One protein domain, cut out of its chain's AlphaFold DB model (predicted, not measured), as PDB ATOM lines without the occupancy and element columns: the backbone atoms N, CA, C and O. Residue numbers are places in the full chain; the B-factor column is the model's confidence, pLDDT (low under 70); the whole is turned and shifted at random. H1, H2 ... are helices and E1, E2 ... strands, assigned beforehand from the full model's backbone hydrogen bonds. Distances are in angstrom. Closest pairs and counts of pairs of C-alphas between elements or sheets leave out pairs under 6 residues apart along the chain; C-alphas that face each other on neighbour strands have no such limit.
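This is residues 49 to 163 of the 220 residues of an uncharacterized protein of Chilo suppressalis (UniProt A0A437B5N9). This is a single-layer antiparallel sheet, six strands side by side in chain order, with no named helix on either face. A free arm, residues 146 to 163, sticks out past the E6 edge and ends in the one helix, H1. The printed part has 115 residues, with E1 E2 E3 E4 E5 E6 H1 along the chain; the sheet has that same strand order, and the class is mostly strand. The whole is loose, with a radius of gyration of the C-alphas of 19.5 A, and flat, spanning 59 by 47 by 23 A.

Start with the sheet at E1, residues 68 to 75, whose C-alpha 68 is at (159.937, 158.933, 196.150). E2 holds residues 81 to 87 and E3 residues 92 to 99, 24.3 A from first to last C-alpha. The longest strand by residues is E4, residues 111 to 120, which runs 29.8 A from C-alpha 111 at (147.899, 183.600, 196.523). E5, residues 126 to 134, covers 26.4 A, and E6 holds residues 137 to 142. Last comes H1, residues 153 to 163, 15.2 A long, ending at C-alpha 163 at (164.636, 208.053, 171.014).

The six strands form a meander, each the antiparallel neighbour of the one before, and each successive pair is a hairpin. Look first at E3 and E4, at 176 degrees between directions: C-alphas 95 and 115 face each other at 3.9 A, and N 116 and O 94 are 2.8 A apart. On one side of E3 is E2, also at 176 degrees, with N 83 and O 95 at 2.9 A. E1 is an edge strand; N 74 and O 82 are 2.8 A apart across E1 and E2. E4 and E5 stand at 171 degrees, with N 133 and O 113 at 2.8 A. The other edge strand is E6, at 156 degrees to E5, with N 141 and O 130 at 2.7 A. H1 is not on the sheet, with 0 pairs of C-alphas within 10 A; in its backbone every O i to N i+4 pair is within hydrogen-bond range.

The C-alphas of Asn 65 and Tyr 161 are the two farthest apart, at 59.6 A. Without the free residues 146 to 163, the body spans 54 by 29 by 24 A. The sheet is twisted, its C-alphas up to 5.0 A off the best plane. The link from E3 to E4, 11 residues, is long, and residues 49 to 67 hold no named element. The printed part has no cut. Its mean pLDDT is 81.1; look for values under 70 at residues 49 to 62, residues 102 to 104 and residue 149.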
ATOM      1  N   PHE A  49     165.925 180.344 200.900       52.22
ATOM      2  CA  PHE A  49     166.421 180.374 199.548       52.22
ATOM      3  C   PHE A  49     166.702 178.904 199.266       52.22
ATOM      4  O   PHE A  49     167.703 178.362 199.735       52.22
ATOM      5  N   GLN A  50     165.711 178.235 198.675       44.47
ATOM      6  CA  GLN A  50     165.811 176.840 198.308       44.47
ATOM      7  C   GLN A  50     167.035 176.767 197.406       44.47
ATOM      8  O   GLN A  50     167.086 177.451 196.378       44.47
ATOM      9  N   GLU A  51     168.055 176.021 197.829       56.88
ATOM     10  CA  GLU A  51     169.176 175.740 196.943       56.88
ATOM     11  C   GLU A  51     168.603 175.194 195.626       56.88
ATOM     12  O   GLU A  51     167.601 174.464 195.658       56.88
ATOM     13  N   PRO A  52     169.176 175.560 194.463       49.75
ATOM     14  CA  PRO A  52     168.757 174.967 193.205       49.75
ATOM     15  C   PRO A  52     168.776 173.453 193.383       49.75
ATOM     16  O   PRO A  52     169.777 172.893 193.838       49.75
ATOM     17  N   VAL A  53     167.632 172.832 193.091       58.78
ATOM     18  CA  VAL A  53     167.399 171.398 193.249       58.78
ATOM     19  C   VAL A  53     168.636 170.643 192.779       58.78
ATOM     20  O   VAL A  53     169.059 170.763 191.625       58.78
ATOM     21  N   ARG A  54     169.276 169.925 193.710       58.28
ATOM     22  CA  ARG A  54     170.525 169.231 193.418       58.28
ATOM     23  C   ARG A  54     170.207 168.100 192.454       58.28
ATOM     24  O   ARG A  54     169.558 167.124 192.806       58.28
ATOM     25  N   VAL A  55     170.685 168.256 191.231       51.50
ATOM     26  CA  VAL A  55     170.514 167.287 190.162       51.50
ATOM     27  C   VAL A  55     171.263 166.004 190.518       51.50
ATOM     28  O   VAL A  55     172.495 165.984 190.515       51.50
ATOM     29  N   VAL A  56     170.537 164.930 190.823       57.50
ATOM     30  CA  VAL A  56     171.115 163.588 190.948       57.50
ATOM     31  C   VAL A  56     170.836 162.843 189.640       57.50
ATOM     32  O   VAL A  56     169.688 162.478 189.389       57.50
ATOM     33  N   PRO A  57     171.844 162.601 188.782       49.69
ATOM     34  CA  PRO A  57     171.650 161.852 187.550       49.69
ATOM     35  C   PRO A  57     171.565 160.357 187.881       49.69
ATOM     36  O   PRO A  57     172.538 159.614 187.764       49.69
ATOM     37  N   LYS A  58     170.397 159.899 188.328       55.72
ATOM     38  CA  LYS A  58     170.027 158.485 188.249       55.72
ATOM     39  C   LYS A  58     168.926 158.356 187.213       55.72
ATOM     40  O   LYS A  58     167.753 158.561 187.488       55.72
ATOM     41  N   VAL A  59     169.332 158.024 185.992       55.06
ATOM     42  CA  VAL A  59     168.403 157.679 184.917       55.06
ATOM     43  C   VAL A  59     167.934 156.249 185.172       55.06
ATOM     44  O   VAL A  59     168.590 155.289 184.768       55.06
ATOM     45  N   TYR A  60     166.833 156.092 185.906       56.66
ATOM     46  CA  TYR A  60     166.111 154.824 185.938       56.66
ATOM     47  C   TYR A  60     165.075 154.850 184.811       56.66
ATOM     48  O   TYR A  60     164.164 155.675 184.813       56.66
ATOM     49  N   ASN A  61     165.230 153.962 183.825       61.81
ATOM     50  CA  ASN A  61     164.394 153.907 182.615       61.81
ATOM     51  C   ASN A  61     162.948 153.444 182.872       61.81
ATOM     52  O   ASN A  61     162.164 153.311 181.935       61.81
ATOM     53  N   ASP A  62     162.583 153.196 184.129       67.19
ATOM     54  CA  ASP A  62     161.248 152.766 184.514       67.19
ATOM     55  C   ASP A  62     160.525 153.881 185.275       67.19
ATOM     56  O   ASP A  62     160.327 153.827 186.487       67.19
ATOM     57  N   ALA A  63     160.125 154.924 184.540       70.81
ATOM     58  CA  ALA A  63     159.344 156.034 185.089       70.81
ATOM     59  C   ALA A  63     158.024 155.575 185.740       70.81
ATOM     60  O   ALA A  63     157.457 156.304 186.549       70.81
ATOM     61  N   ARG A  64     157.530 154.370 185.407       76.81
ATOM     62  CA  ARG A  64     156.312 153.802 186.000       76.81
ATOM     63  C   ARG A  64     156.524 153.313 187.431       76.81
ATOM     64  O   ARG A  64     155.552 153.235 188.174       76.81
ATOM     65  N   ASN A  65     157.764 153.002 187.799       81.38
ATOM     66  CA  ASN A  65     158.134 152.422 189.088       81.38
ATOM     67  C   ASN A  65     159.048 153.344 189.913       81.38
ATOM     68  O   ASN A  65     159.718 152.872 190.828       81.38
ATOM     69  N   ALA A  66     159.091 154.642 189.594       83.31
ATOM     70  CA  ALA A  66     159.938 155.600 190.297       83.31
ATOM     71  C   ALA A  66     159.534 155.726 191.776       83.31
ATOM     72  O   ALA A  66     158.373 156.001 192.096       83.31
ATOM     73  N   ALA A  67     160.494 155.545 192.682       87.81
ATOM     74  CA  ALA A  67     160.278 155.705 194.113       87.81
ATOM     75  C   ALA A  67     160.514 157.156 194.549       87.81
ATOM     76  O   ALA A  67     161.418 157.836 194.063       87.81
ATOM     77  N   ILE A  68     159.726 157.628 195.517       90.12
ATOM     78  CA  ILE A  68     159.937 158.933 196.150       90.12
ATOM     79  C   ILE A  68     161.080 158.801 197.163       90.12
ATOM     80  O   ILE A  68     160.975 158.055 198.135       90.12
ATOM     81  N   LEU A  69     162.167 159.539 196.946       90.44
ATOM     82  CA  LEU A  69     163.315 159.623 197.849       90.44
ATOM     83  C   LEU A  69     163.070 160.608 198.989       90.44
ATOM     84  O   LEU A  69     163.444 160.354 200.134       90.44
ATOM     85  N   LYS A  70     162.470 161.757 198.669       90.75
ATOM     86  CA  LYS A  70     162.189 162.824 199.630       90.75
ATOM     87  C   LYS A  70     160.814 163.392 199.353       90.75
ATOM     88  O   LYS A  70     160.429 163.560 198.202       90.75
ATOM     89  N   TYR A  71     160.104 163.715 200.421       93.56
ATOM     90  CA  TYR A  71     158.815 164.378 200.365       93.56
ATOM     91  C   TYR A  71     158.660 165.272 201.589       93.56
ATOM     92  O   TYR A  71     159.046 164.889 202.696       93.56
ATOM     93  N   GLY A  72     158.089 166.449 201.387       93.81
ATOM     94  CA  GLY A  72     157.635 167.327 202.448       93.81
ATOM     95  C   GLY A  72     156.443 168.133 201.966       93.81
ATOM     96  O   GLY A  72     156.380 168.530 200.805       93.81
ATOM     97  N   ASN A  73     155.492 168.344 202.865       95.75
ATOM     98  CA  ASN A  73     154.318 169.168 202.636       95.75
ATOM     99  C   ASN A  73     153.946 169.823 203.963       95.75
ATOM    100  O   ASN A  73     153.663 169.126 204.939       95.75
ATOM    101  N   ASP A  74     153.987 171.144 203.992       94.56
ATOM    102  CA  ASP A  74     153.754 171.959 205.175       94.56
ATOM    103  C   ASP A  74     152.715 173.023 204.817       94.56
ATOM    104  O   ASP A  74     152.862 173.738 203.823       94.56
ATOM    105  N   VAL A  75     151.637 173.079 205.597       93.50
ATOM    106  CA  VAL A  75     150.531 174.021 205.404       93.50
ATOM    107  C   VAL A  75     150.371 174.792 206.699       93.50
ATOM    108  O   VAL A  75     150.074 174.214 207.749       93.50
ATOM    109  N   ASN A  76     150.570 176.101 206.626       92.06
ATOM    110  CA  ASN A  76     150.519 176.974 207.782       92.06
ATOM    111  C   ASN A  76     149.093 177.514 208.000       92.06
ATOM    112  O   ASN A  76     148.336 177.706 207.046       92.06
ATOM    113  N   PRO A  77     148.717 177.830 209.255       89.62
ATOM    114  CA  PRO A  77     147.416 178.429 209.565       89.62
ATOM    115  C   PRO A  77     147.173 179.805 208.929       89.62
ATOM    116  O   PRO A  77     146.032 180.260 208.894       89.62
ATOM    117  N   ASP A  78     148.227 180.484 208.469       86.44
ATOM    118  CA  ASP A  78     148.156 181.774 207.776       86.44
ATOM    119  C   ASP A  78     147.789 181.645 206.285       86.44
ATOM    120  O   ASP A  78     147.638 182.659 205.608       86.44
ATOM    121  N   GLY A  79     147.627 180.415 205.782       86.25
ATOM    122  CA  GLY A  79     147.337 180.113 204.381       86.25
ATOM    123  C   GLY A  79     148.584 179.939 203.512       86.25
ATOM    124  O   GLY A  79     148.460 179.543 202.355       86.25
ATOM    125  N   SER A  80     149.785 180.190 204.044       90.50
ATOM    126  CA  SER A  80     151.019 179.851 203.339       90.50
ATOM    127  C   SER A  80     151.237 178.340 203.318       90.50
ATOM    128  O   SER A  80     150.877 177.618 204.251       90.50
ATOM    129  N   TYR A  81     151.846 177.846 202.248       93.19
ATOM    130  CA  TYR A  81     152.169 176.433 202.110       93.19
ATOM    131  C   TYR A  81     153.527 176.253 201.443       93.19
ATOM    132  O   TYR A  81     154.021 177.132 200.736       93.19
ATOM    133  N   SER A  82     154.131 175.092 201.661       93.94
ATOM    134  CA  SER A  82     155.315 174.665 200.929       93.94
ATOM    135  C   SER A  82     155.294 173.161 200.730       93.94
ATOM    136  O   SER A  82     154.950 172.413 201.646       93.94
ATOM    137  N   TYR A  83     155.680 172.712 199.544       94.12
ATOM    138  CA  TYR A  83     155.891 171.300 199.275       94.12
ATOM    139  C   TYR A  83     157.180 171.089 198.496       94.12
ATOM    140  O   TYR A  83     157.641 171.956 197.753       94.12
ATOM    141  N   TYR A  84     157.752 169.905 198.652       93.62
ATOM    142  CA  TYR A  84     158.841 169.433 197.816       93.62
ATOM    143  C   TYR A  84     158.776 167.916 197.686       93.62
ATOM    144  O   TYR A  84     158.363 167.211 198.609       93.62
ATOM    145  N   TYR A  85     159.223 167.405 196.548       91.50
ATOM    146  CA  TYR A  85     159.454 165.985 196.364       91.50
ATOM    147  C   TYR A  85     160.645 165.731 195.444       91.50
ATOM    148  O   TYR A  85     160.960 166.532 194.566       91.50
ATOM    149  N   GLU A  86     161.298 164.599 195.663       89.62
ATOM    150  CA  GLU A  86     162.409 164.090 194.864       89.62
ATOM    151  C   GLU A  86     162.170 162.605 194.629       89.62
ATOM    152  O   GLU A  86     161.829 161.875 195.563       89.62
ATOM    153  N   THR A  87     162.341 162.156 193.395       89.19
ATOM    154  CA  THR A  87     162.193 160.762 192.988       89.19
ATOM    155  C   THR A  87     163.528 160.181 192.533       89.19
ATOM    156  O   THR A  87     164.452 160.890 192.131       89.19
ATOM    157  N   ASP A  88     163.642 158.858 192.592       86.00
ATOM    158  CA  ASP A  88     164.872 158.127 192.277       86.00
ATOM    159  C   ASP A  88     165.289 158.179 190.802       86.00
ATOM    160  O   ASP A  88     166.467 157.984 190.496       86.00
ATOM    161  N   ASN A  89     164.353 158.496 189.907       83.81
ATOM    162  CA  ASN A  89     164.576 158.723 188.484       83.81
ATOM    163  C   ASN A  89     165.009 160.167 188.157       83.81
ATOM    164  O   ASN A  89     164.997 160.566 186.991       83.81
ATOM    165  N   GLY A  90     165.376 160.961 189.171       80.81
ATOM    166  CA  GLY A  90     165.918 162.307 188.995       80.81
ATOM    167  C   GLY A  90     164.868 163.370 188.660       80.81
ATOM    168  O   GLY A  90     165.222 164.394 188.072       80.81
ATOM    169  N   ILE A  91     163.593 163.137 189.001       87.50
ATOM    170  CA  ILE A  91     162.563 164.184 188.996       87.50
ATOM    171  C   ILE A  91     162.542 164.818 190.380       87.50
ATOM    172  O   ILE A  91     162.550 164.140 191.405       87.50
ATOM    173  N   ALA A  92     162.500 166.137 190.417       90.56
ATOM    174  CA  ALA A  92     162.331 166.857 191.660       90.56
ATOM    175  C   ALA A  92     161.542 168.134 191.418       90.56
ATOM    176  O   ALA A  92     161.722 168.806 190.402       90.56
ATOM    177  N   ALA A  93     160.654 168.462 192.348       90.62
ATOM    178  CA  ALA A  93     159.888 169.692 192.305       90.62
ATOM    179  C   ALA A  93     159.715 170.264 193.705       90.62
ATOM    180  O   ALA A  93     159.674 169.532 194.695       90.62
ATOM    181  N   GLN A  94     159.607 171.581 193.767       93.25
ATOM    182  CA  GLN A  94     159.351 172.331 194.983       93.25
ATOM    183  C   GLN A  94     158.525 173.569 194.659       93.25
ATOM    184  O   GLN A  94     158.710 174.190 193.612       93.25
ATOM    185  N   GLU A  95     157.650 173.945 195.575       93.44
ATOM    186  CA  GLU A  95     156.837 175.150 195.476       93.44
ATOM    187  C   GLU A  95     156.545 175.682 196.871       93.44
ATOM    188  O   GLU A  95     156.413 174.927 197.837       93.44
ATOM    189  N   GLN A  96     156.414 176.996 196.962       93.00
ATOM    190  CA  GLN A  96     155.876 177.672 198.125       93.00
ATOM    191  C   GLN A  96     154.874 178.733 197.684       93.00
ATOM    192  O   GLN A  96     155.122 179.467 196.724       93.00
ATOM    193  N   GLY A  97     153.762 178.817 198.402       92.69
ATOM    194  CA  GLY A  97     152.721 179.812 198.193       92.69
ATOM    195  C   GLY A  97     152.505 180.653 199.439       92.69
ATOM    196  O   GLY A  97     152.642 180.177 200.567       92.69
ATOM    197  N   THR A  98     152.202 181.932 199.256       90.88
ATOM    198  CA  THR A  98     151.844 182.830 200.356       90.88
ATOM    199  C   THR A  98     150.722 183.770 199.917       90.88
ATOM    200  O   THR A  98     150.872 184.440 198.888       90.88
ATOM    201  N   PRO A  99     149.634 183.882 200.699       86.62
ATOM    202  CA  PRO A  99     148.617 184.899 200.474       86.62
ATOM    203  C   PRO A  99     149.242 186.287 200.626       86.62
ATOM    204  O   PRO A  99     149.822 186.609 201.668       86.62
ATOM    205  N   ARG A 100     149.148 187.136 199.599       80.56
ATOM    206  CA  ARG A 100     149.678 188.507 199.653       80.56
ATOM    207  C   ARG A 100     148.526 189.499 199.552       80.56
ATOM    208  O   ARG A 100     147.699 189.419 198.661       80.56
ATOM    209  N   ASN A 101     148.467 190.455 200.475       78.12
ATOM    210  CA  ASN A 101     147.499 191.546 200.398       78.12
ATOM    211  C   ASN A 101     148.060 192.656 199.497       78.12
ATOM    212  O   ASN A 101     149.036 193.310 199.872       78.12
ATOM    213  N   PHE A 102     147.446 192.872 198.335       68.12
ATOM    214  CA  PHE A 102     147.841 193.923 197.387       68.12
ATOM    215  C   PHE A 102     147.112 195.258 197.629       68.12
ATOM    216  O   PHE A 102     147.303 196.225 196.892       68.12
ATOM    217  N   GLY A 103     146.315 195.353 198.699       67.69
ATOM    218  CA  GLY A 103     145.464 196.506 198.983       67.69
ATOM    219  C   GLY A 103     144.152 196.477 198.189       67.69
ATOM    220  O   GLY A 103     143.783 195.465 197.599       67.69
ATOM    221  N   GLY A 104     143.407 197.585 198.211       65.88
ATOM    222  CA  GLY A 104     142.084 197.703 197.576       65.88
ATOM    223  C   GLY A 104     140.915 197.717 198.570       65.88
ATOM    224  O   GLY A 104     141.070 197.366 199.740       65.88
ATOM    225  N   ASN A 105     139.742 198.178 198.115       70.25
ATOM    226  CA  ASN A 105     138.503 198.166 198.898       70.25
ATOM    227  C   ASN A 105     137.344 197.605 198.041       70.25
ATOM    228  O   ASN A 105     136.818 198.344 197.203       70.25
ATOM    229  N   PRO A 106     136.945 196.329 198.219       71.81
ATOM    230  CA  PRO A 106     137.465 195.369 199.200       71.81
ATOM    231  C   PRO A 106     138.894 194.877 198.874       71.81
ATOM    232  O   PRO A 106     139.294 194.926 197.709       71.81
ATOM    233  N   PRO A 107     139.670 194.417 199.876       72.75
ATOM    234  CA  PRO A 107     141.013 193.880 199.658       72.75
ATOM    235  C   PRO A 107     140.966 192.636 198.772       72.75
ATOM    236  O   PRO A 107     140.197 191.712 199.046       72.75
ATOM    237  N   VAL A 108     141.814 192.593 197.745       71.25
ATOM    238  CA  VAL A 108     142.077 191.369 196.982       71.25
ATOM    239  C   VAL A 108     143.311 190.716 197.600       71.25
ATOM    240  O   VAL A 108     144.353 191.354 197.755       71.25
ATOM    241  N   ILE A 109     143.170 189.457 198.012       75.06
ATOM    242  CA  ILE A 109     144.248 188.651 198.593       75.06
ATOM    243  C   ILE A 109     144.446 187.445 197.666       75.06
ATOM    244  O   ILE A 109     143.861 186.394 197.923       75.06
ATOM    245  N   PRO A 110     145.162 187.591 196.538       77.94
ATOM    246  CA  PRO A 110     145.546 186.457 195.728       77.94
ATOM    247  C   PRO A 110     146.734 185.736 196.368       77.94
ATOM    248  O   PRO A 110     147.604 186.331 197.019       77.94
ATOM    249  N   ASP A 111     146.769 184.431 196.148       82.56
ATOM    250  CA  ASP A 111     147.899 183.600 196.523       82.56
ATOM    251  C   ASP A 111     149.002 183.762 195.481       82.56
ATOM    252  O   ASP A 111     148.778 183.584 194.282       82.56
ATOM    253  N   VAL A 112     150.200 184.124 195.940       89.00
ATOM    254  CA  VAL A 112     151.395 184.164 195.094       89.00
ATOM    255  C   VAL A 112     152.180 182.891 195.345       89.00
ATOM    256  O   VAL A 112     152.603 182.647 196.478       89.00
ATOM    257  N   ALA A 113     152.393 182.102 194.297       92.44
ATOM    258  CA  ALA A 113     153.181 180.880 194.354       92.44
ATOM    259  C   ALA A 113     154.474 181.030 193.554       92.44
ATOM    260  O   ALA A 113     154.516 181.642 192.491       92.44
ATOM    261  N   GLN A 114     155.552 180.457 194.066       92.75
ATOM    262  CA  GLN A 114     156.822 180.367 193.361       92.75
ATOM    263  C   GLN A 114     157.398 178.974 193.551       92.75
ATOM    264  O   GLN A 114     157.331 178.403 194.643       92.75
ATOM    265  N   GLY A 115     157.978 178.429 192.494       93.38
ATOM    266  CA  GLY A 115     158.466 177.064 192.521       93.38
ATOM    267  C   GLY A 115     159.516 176.784 191.469       93.38
ATOM    268  O   GLY A 115     159.894 177.631 190.655       93.38
ATOM    269  N   SER A 116     160.012 175.559 191.515       90.81
ATOM    270  CA  SER A 116     160.934 175.028 190.531       90.81
ATOM    271  C   SER A 116     160.719 173.538 190.362       90.81
ATOM    272  O   SER A 116     160.528 172.827 191.348       90.81
ATOM    273  N   PHE A 117     160.829 173.061 189.133       89.75
ATOM    274  CA  PHE A 117     160.818 171.643 188.814       89.75
ATOM    275  C   PHE A 117     161.991 171.303 187.907       89.75
ATOM    276  O   PHE A 117     162.411 172.097 187.064       89.75
ATOM    277  N   SER A 118     162.531 170.108 188.088       88.75
ATOM    278  CA  SER A 118     163.632 169.588 187.303       88.75
ATOM    279  C   SER A 118     163.414 168.127 186.965       88.75
ATOM    280  O   SER A 118     162.898 167.367 187.784       88.75
ATOM    281  N   TRP A 119     163.847 167.733 185.776       87.06
ATOM    282  CA  TRP A 119     163.845 166.346 185.339       87.06
ATOM    283  C   TRP A 119     165.039 166.075 184.432       87.06
ATOM    284  O   TRP A 119     165.619 166.988 183.842       87.06
ATOM    285  N   THR A 120     165.388 164.801 184.300       85.19
ATOM    286  CA  THR A 120     166.375 164.360 183.312       85.19
ATOM    287  C   THR A 120     165.649 163.959 182.033       85.19
ATOM    288  O   THR A 120     164.732 163.138 182.065       85.19
ATOM    289  N   SER A 121     166.021 164.568 180.910       81.94
ATOM    290  CA  SER A 121     165.475 164.245 179.598       81.94
ATOM    291  C   SER A 121     165.973 162.870 179.120       81.94
ATOM    292  O   SER A 121     167.008 162.393 179.601       81.94
ATOM    293  N   PRO A 122     165.283 162.213 178.169       80.19
ATOM    294  CA  PRO A 122     165.747 160.953 177.578       80.19
ATOM    295  C   PRO A 122     167.158 161.035 176.971       80.19
ATOM    296  O   PRO A 122     167.864 160.036 176.887       80.19
ATOM    297  N   GLU A 123     167.589 162.234 176.584       82.44
ATOM    298  CA  GLU A 123     168.914 162.543 176.044       82.44
ATOM    299  C   GLU A 123     169.984 162.714 177.143       82.44
ATOM    300  O   GLU A 123     171.136 163.029 176.846       82.44
ATOM    301  N   GLY A 124     169.620 162.526 178.417       79.50
ATOM    302  CA  GLY A 124     170.505 162.670 179.573       79.50
ATOM    303  C   GLY A 124     170.761 164.119 179.990       79.50
ATOM    304  O   GLY A 124     171.612 164.364 180.847       79.50
ATOM    305  N   GLN A 125     170.051 165.089 179.406       83.12
ATOM    306  CA  GLN A 125     170.173 166.492 179.787       83.12
ATOM    307  C   GLN A 125     169.240 166.811 180.943       83.12
ATOM    308  O   GLN A 125     168.065 166.457 180.926       83.12
ATOM    309  N   VAL A 126     169.749 167.512 181.952       82.75
ATOM    310  CA  VAL A 126     168.902 167.927 183.067       82.75
ATOM    311  C   VAL A 126     168.267 169.258 182.734       82.75
ATOM    312  O   VAL A 126     168.949 170.263 182.525       82.75
ATOM    313  N   VAL A 127     166.944 169.243 182.696       85.25
ATOM    314  CA  VAL A 127     166.131 170.422 182.476       85.25
ATOM    315  C   VAL A 127     165.636 170.908 183.825       85.25
ATOM    316  O   VAL A 127     165.055 170.139 184.586       85.25
ATOM    317  N   ALA A 128     165.865 172.185 184.112       87.75
ATOM    318  CA  ALA A 128     165.352 172.861 185.292       87.75
ATOM    319  C   ALA A 128     164.550 174.090 184.861       87.75
ATOM    320  O   ALA A 128     164.998 174.884 184.029       87.75
ATOM    321  N   ILE A 129     163.357 174.231 185.430       88.88
ATOM    322  CA  ILE A 129     162.452 175.348 185.190       88.88
ATOM    323  C   ILE A 129     162.059 175.926 186.543       88.88
ATOM    324  O   ILE A 129     161.737 175.205 187.484       88.88
ATOM    325  N   THR A 130     162.083 177.246 186.620       90.88
ATOM    326  CA  THR A 130     161.592 178.037 187.748       90.88
ATOM    327  C   THR A 130     160.356 178.797 187.303       90.88
ATOM    328  O   THR A 130     160.210 179.083 186.116       90.88
ATOM    329  N   TYR A 131     159.445 179.110 188.212       90.25
ATOM    330  CA  TYR A 131     158.261 179.887 187.872       90.25
ATOM    331  C   TYR A 131     157.793 180.756 189.027       90.25
ATOM    332  O   TYR A 131     158.012 180.444 190.201       90.25
ATOM    333  N   VAL A 132     157.099 181.825 188.652       91.94
ATOM    334  CA  VAL A 132     156.310 182.667 189.549       91.94
ATOM    335  C   VAL A 132     154.877 182.675 189.027       91.94
ATOM    336  O   VAL A 132     154.651 182.895 187.839       91.94
ATOM    337  N   ALA A 133     153.926 182.381 189.901       90.69
ATOM    338  CA  ALA A 133     152.498 182.467 189.655       90.69
ATOM    339  C   ALA A 133     151.928 183.567 190.555       90.69
ATOM    340  O   ALA A 133     151.854 183.414 191.775       90.69
ATOM    341  N   ASP A 134     151.575 184.690 189.944       88.19
ATOM    342  CA  ASP A 134     151.014 185.863 190.607       88.19
ATOM    343  C   ASP A 134     149.780 186.373 189.844       88.19
ATOM    344  O   ASP A 134     149.219 185.689 188.986       88.19
ATOM    345  N   GLU A 135     149.331 187.587 190.154       83.62
ATOM    346  CA  GLU A 135     148.196 188.243 189.493       83.62
ATOM    347  C   GLU A 135     148.392 188.411 187.975       83.62
ATOM    348  O   GLU A 135     147.419 188.555 187.233       83.62
ATOM    349  N   ASN A 136     149.637 188.383 187.495       86.00
ATOM    350  CA  ASN A 136     149.970 188.438 186.075       86.00
ATOM    351  C   ASN A 136     149.996 187.045 185.419       86.00
ATOM    352  O   ASN A 136     150.284 186.936 184.225       86.00
ATOM    353  N   GLY A 137     149.640 185.992 186.161       87.81
ATOM    354  CA  GLY A 137     149.564 184.612 185.696       87.81
ATOM    355  C   GLY A 137     150.852 183.824 185.936       87.81
ATOM    356  O   GLY A 137     151.683 184.175 186.768       87.81
ATOM    357  N   TYR A 138     151.000 182.715 185.210       90.12
ATOM    358  CA  TYR A 138     152.148 181.814 185.325       90.12
ATOM    359  C   TYR A 138     153.310 182.278 184.437       90.12
ATOM    360  O   TYR A 138     153.184 182.336 183.213       90.12
ATOM    361  N   GLN A 139     154.453 182.569 185.055       90.12
ATOM    362  CA  GLN A 139     155.649 183.113 184.414       90.12
ATOM    363  C   GLN A 139     156.834 182.137 184.567       90.12
ATOM    364  O   GLN A 139     157.605 182.249 185.526       90.12
ATOM    365  N   PRO A 140     156.994 181.153 183.660       89.38
ATOM    366  CA  PRO A 140     158.097 180.205 183.716       89.38
ATOM    367  C   PRO A 140     159.388 180.796 183.141       89.38
ATOM    368  O   PRO A 140     159.389 181.493 182.128       89.38
ATOM    369  N   GLN A 141     160.510 180.442 183.752       86.25
ATOM    370  CA  GLN A 141     161.860 180.776 183.324       86.25
ATOM    371  C   GLN A 141     162.708 179.500 183.337       86.25
ATOM    372  O   GLN A 141     162.768 178.787 184.340       86.25
ATOM    373  N   GLY A 142     163.376 179.201 182.227       82.81
ATOM    374  CA  GLY A 142     164.254 178.038 182.116       82.81
ATOM    375  C   GLY A 142     164.846 177.907 180.719       82.81
ATOM    376  O   GLY A 142     164.288 178.419 179.752       82.81
ATOM    377  N   SER A 143     165.969 177.200 180.607       71.06
ATOM    378  CA  SER A 143     166.680 176.979 179.336       71.06
ATOM    379  C   SER A 143     165.883 176.156 178.319       71.06
ATOM    380  O   SER A 143     166.170 176.217 177.128       71.06
ATOM    381  N   ALA A 144     164.877 175.407 178.779       71.88
ATOM    382  CA  ALA A 144     163.969 174.640 177.928       71.88
ATOM    383  C   ALA A 144     162.728 175.422 177.474       71.88
ATOM    384  O   ALA A 144     161.936 174.896 176.691       71.88
ATOM    385  N   ILE A 145     162.528 176.654 177.950       76.75
ATOM    386  CA  ILE A 145     161.427 177.496 177.485       76.75
ATOM    387  C   ILE A 145     161.865 178.173 176.181       76.75
ATOM    388  O   ILE A 145     162.885 178.865 176.183       76.75
ATOM    389  N   PRO A 146     161.123 178.010 175.069       74.88
ATOM    390  CA  PRO A 146     161.433 178.699 173.827       74.88
ATOM    391  C   PRO A 146     161.428 180.212 174.049       74.88
ATOM    392  O   PRO A 146     160.385 180.816 174.303       74.88
ATOM    393  N   THR A 147     162.596 180.841 173.965       74.94
ATOM    394  CA  THR A 147     162.681 182.299 174.001       74.94
ATOM    395  C   THR A 147     162.300 182.854 172.631       74.94
ATOM    396  O   THR A 147     162.756 182.308 171.619       74.94
ATOM    397  N   PRO A 148     161.516 183.945 172.563       71.25
ATOM    398  CA  PRO A 148     161.299 184.656 171.314       71.25
ATOM    399  C   PRO A 148     162.645 184.982 170.654       71.25
ATOM    400  O   PRO A 148     163.614 185.276 171.365       71.25
ATOM    401  N   PRO A 149     162.734 184.937 169.315       69.94
ATOM    402  CA  PRO A 149     163.957 185.322 168.631       69.94
ATOM    403  C   PRO A 149     164.353 186.751 169.037       69.94
ATOM    404  O   PRO A 149     163.473 187.592 169.263       69.94
ATOM    405  N   PRO A 150     165.661 187.046 169.137       77.06
ATOM    406  CA  PRO A 150     166.125 188.377 169.494       77.06
ATOM    407  C   PRO A 150     165.556 189.415 168.525       77.06
ATOM    408  O   PRO A 150     165.435 189.168 167.322       77.06
ATOM    409  N   VAL A 151     165.215 190.588 169.060       77.88
ATOM    410  CA  VAL A 151     164.682 191.701 168.267       77.88
ATOM    411  C   VAL A 151     165.659 192.007 167.120       77.88
ATOM    412  O   VAL A 151     166.839 192.250 167.383       77.88
ATOM    413  N   PRO A 152     165.203 192.022 165.853       82.50
ATOM    414  CA  PRO A 152     166.062 192.330 164.718       82.50
ATOM    415  C   PRO A 152     166.782 193.669 164.903       82.50
ATOM    416  O   PRO A 152     166.174 194.661 165.318       82.50
ATOM    417  N   ALA A 153     168.063 193.729 164.532       81.19
ATOM    418  CA  ALA A 153     168.900 194.924 164.687       81.19
ATOM    419  C   ALA A 153     168.296 196.181 164.030       81.19
ATOM    420  O   ALA A 153     168.586 197.309 164.423       81.19
ATOM    421  N   GLN A 154     167.441 196.012 163.020       81.25
ATOM    422  CA  GLN A 154     166.690 197.092 162.385       81.25
ATOM    423  C   GLN A 154     165.729 197.786 163.359       81.25
ATOM    424  O   GLN A 154     165.671 199.012 163.367       81.25
ATOM    425  N   ILE A 155     165.016 197.028 164.197       81.50
ATOM    426  CA  ILE A 155     164.057 197.574 165.167       81.50
ATOM    427  C   ILE A 155     164.808 198.258 166.311       81.50
ATOM    428  O   ILE A 155     164.441 199.365 166.694       81.50
ATOM    429  N   ALA A 156     165.906 197.669 166.792       81.75
ATOM    430  CA  ALA A 156     166.768 198.309 167.790       81.75
ATOM    431  C   ALA A 156     167.307 199.665 167.292       81.75
ATOM    432  O   ALA A 156     167.201 200.673 167.986       81.75
ATOM    433  N   ARG A 157     167.792 199.717 166.041       82.00
ATOM    434  CA  ARG A 157     168.233 200.970 165.405       82.00
ATOM    435  C   ARG A 157     167.096 201.975 165.225       82.00
ATOM    436  O   ARG A 157     167.314 203.165 165.427       82.00
ATOM    437  N   ALA A 158     165.901 201.520 164.851       82.62
ATOM    438  CA  ALA A 158     164.739 202.392 164.701       82.62
ATOM    439  C   ALA A 158     164.303 202.997 166.044       82.62
ATOM    440  O   ALA A 158     164.027 204.191 166.104       82.62
ATOM    441  N   LEU A 159     164.304 202.211 167.125       84.12
ATOM    442  CA  LEU A 159     164.017 202.695 168.477       84.12
ATOM    443  C   LEU A 159     165.055 203.713 168.942       84.12
ATOM    444  O   LEU A 159     164.681 204.744 169.491       84.12
ATOM    445  N   GLU A 160     166.339 203.473 168.679       84.06
ATOM    446  CA  GLU A 160     167.381 204.441 169.016       84.06
ATOM    447  C   GLU A 160     167.271 205.723 168.179       84.06
ATOM    448  O   GLU A 160     167.432 206.824 168.708       84.06
ATOM    449  N   TYR A 161     166.929 205.607 166.891       83.81
ATOM    450  CA  TYR A 161     166.645 206.763 166.047       83.81
ATOM    451  C   TYR A 161     165.464 207.560 166.597       83.81
ATOM    452  O   TYR A 161     165.609 208.762 166.800       83.81
ATOM    453  N   ILE A 162     164.332 206.916 166.902       83.31
ATOM    454  CA  ILE A 162     163.148 207.568 167.485       83.31
ATOM    455  C   ILE A 162     163.492 208.195 168.838       83.31
ATOM    456  O   ILE A 162     163.146 209.346 169.061       83.31
ATOM    457  N   ALA A 163     164.222 207.509 169.719       82.81
ATOM    458  CA  ALA A 163     164.636 208.053 171.014       82.81
ATOM    459  C   ALA A 163     165.542 209.288 170.867       82.81
ATOM    460  O   ALA A 163     165.413 210.251 171.620       82.81
TER     461      ALA A 163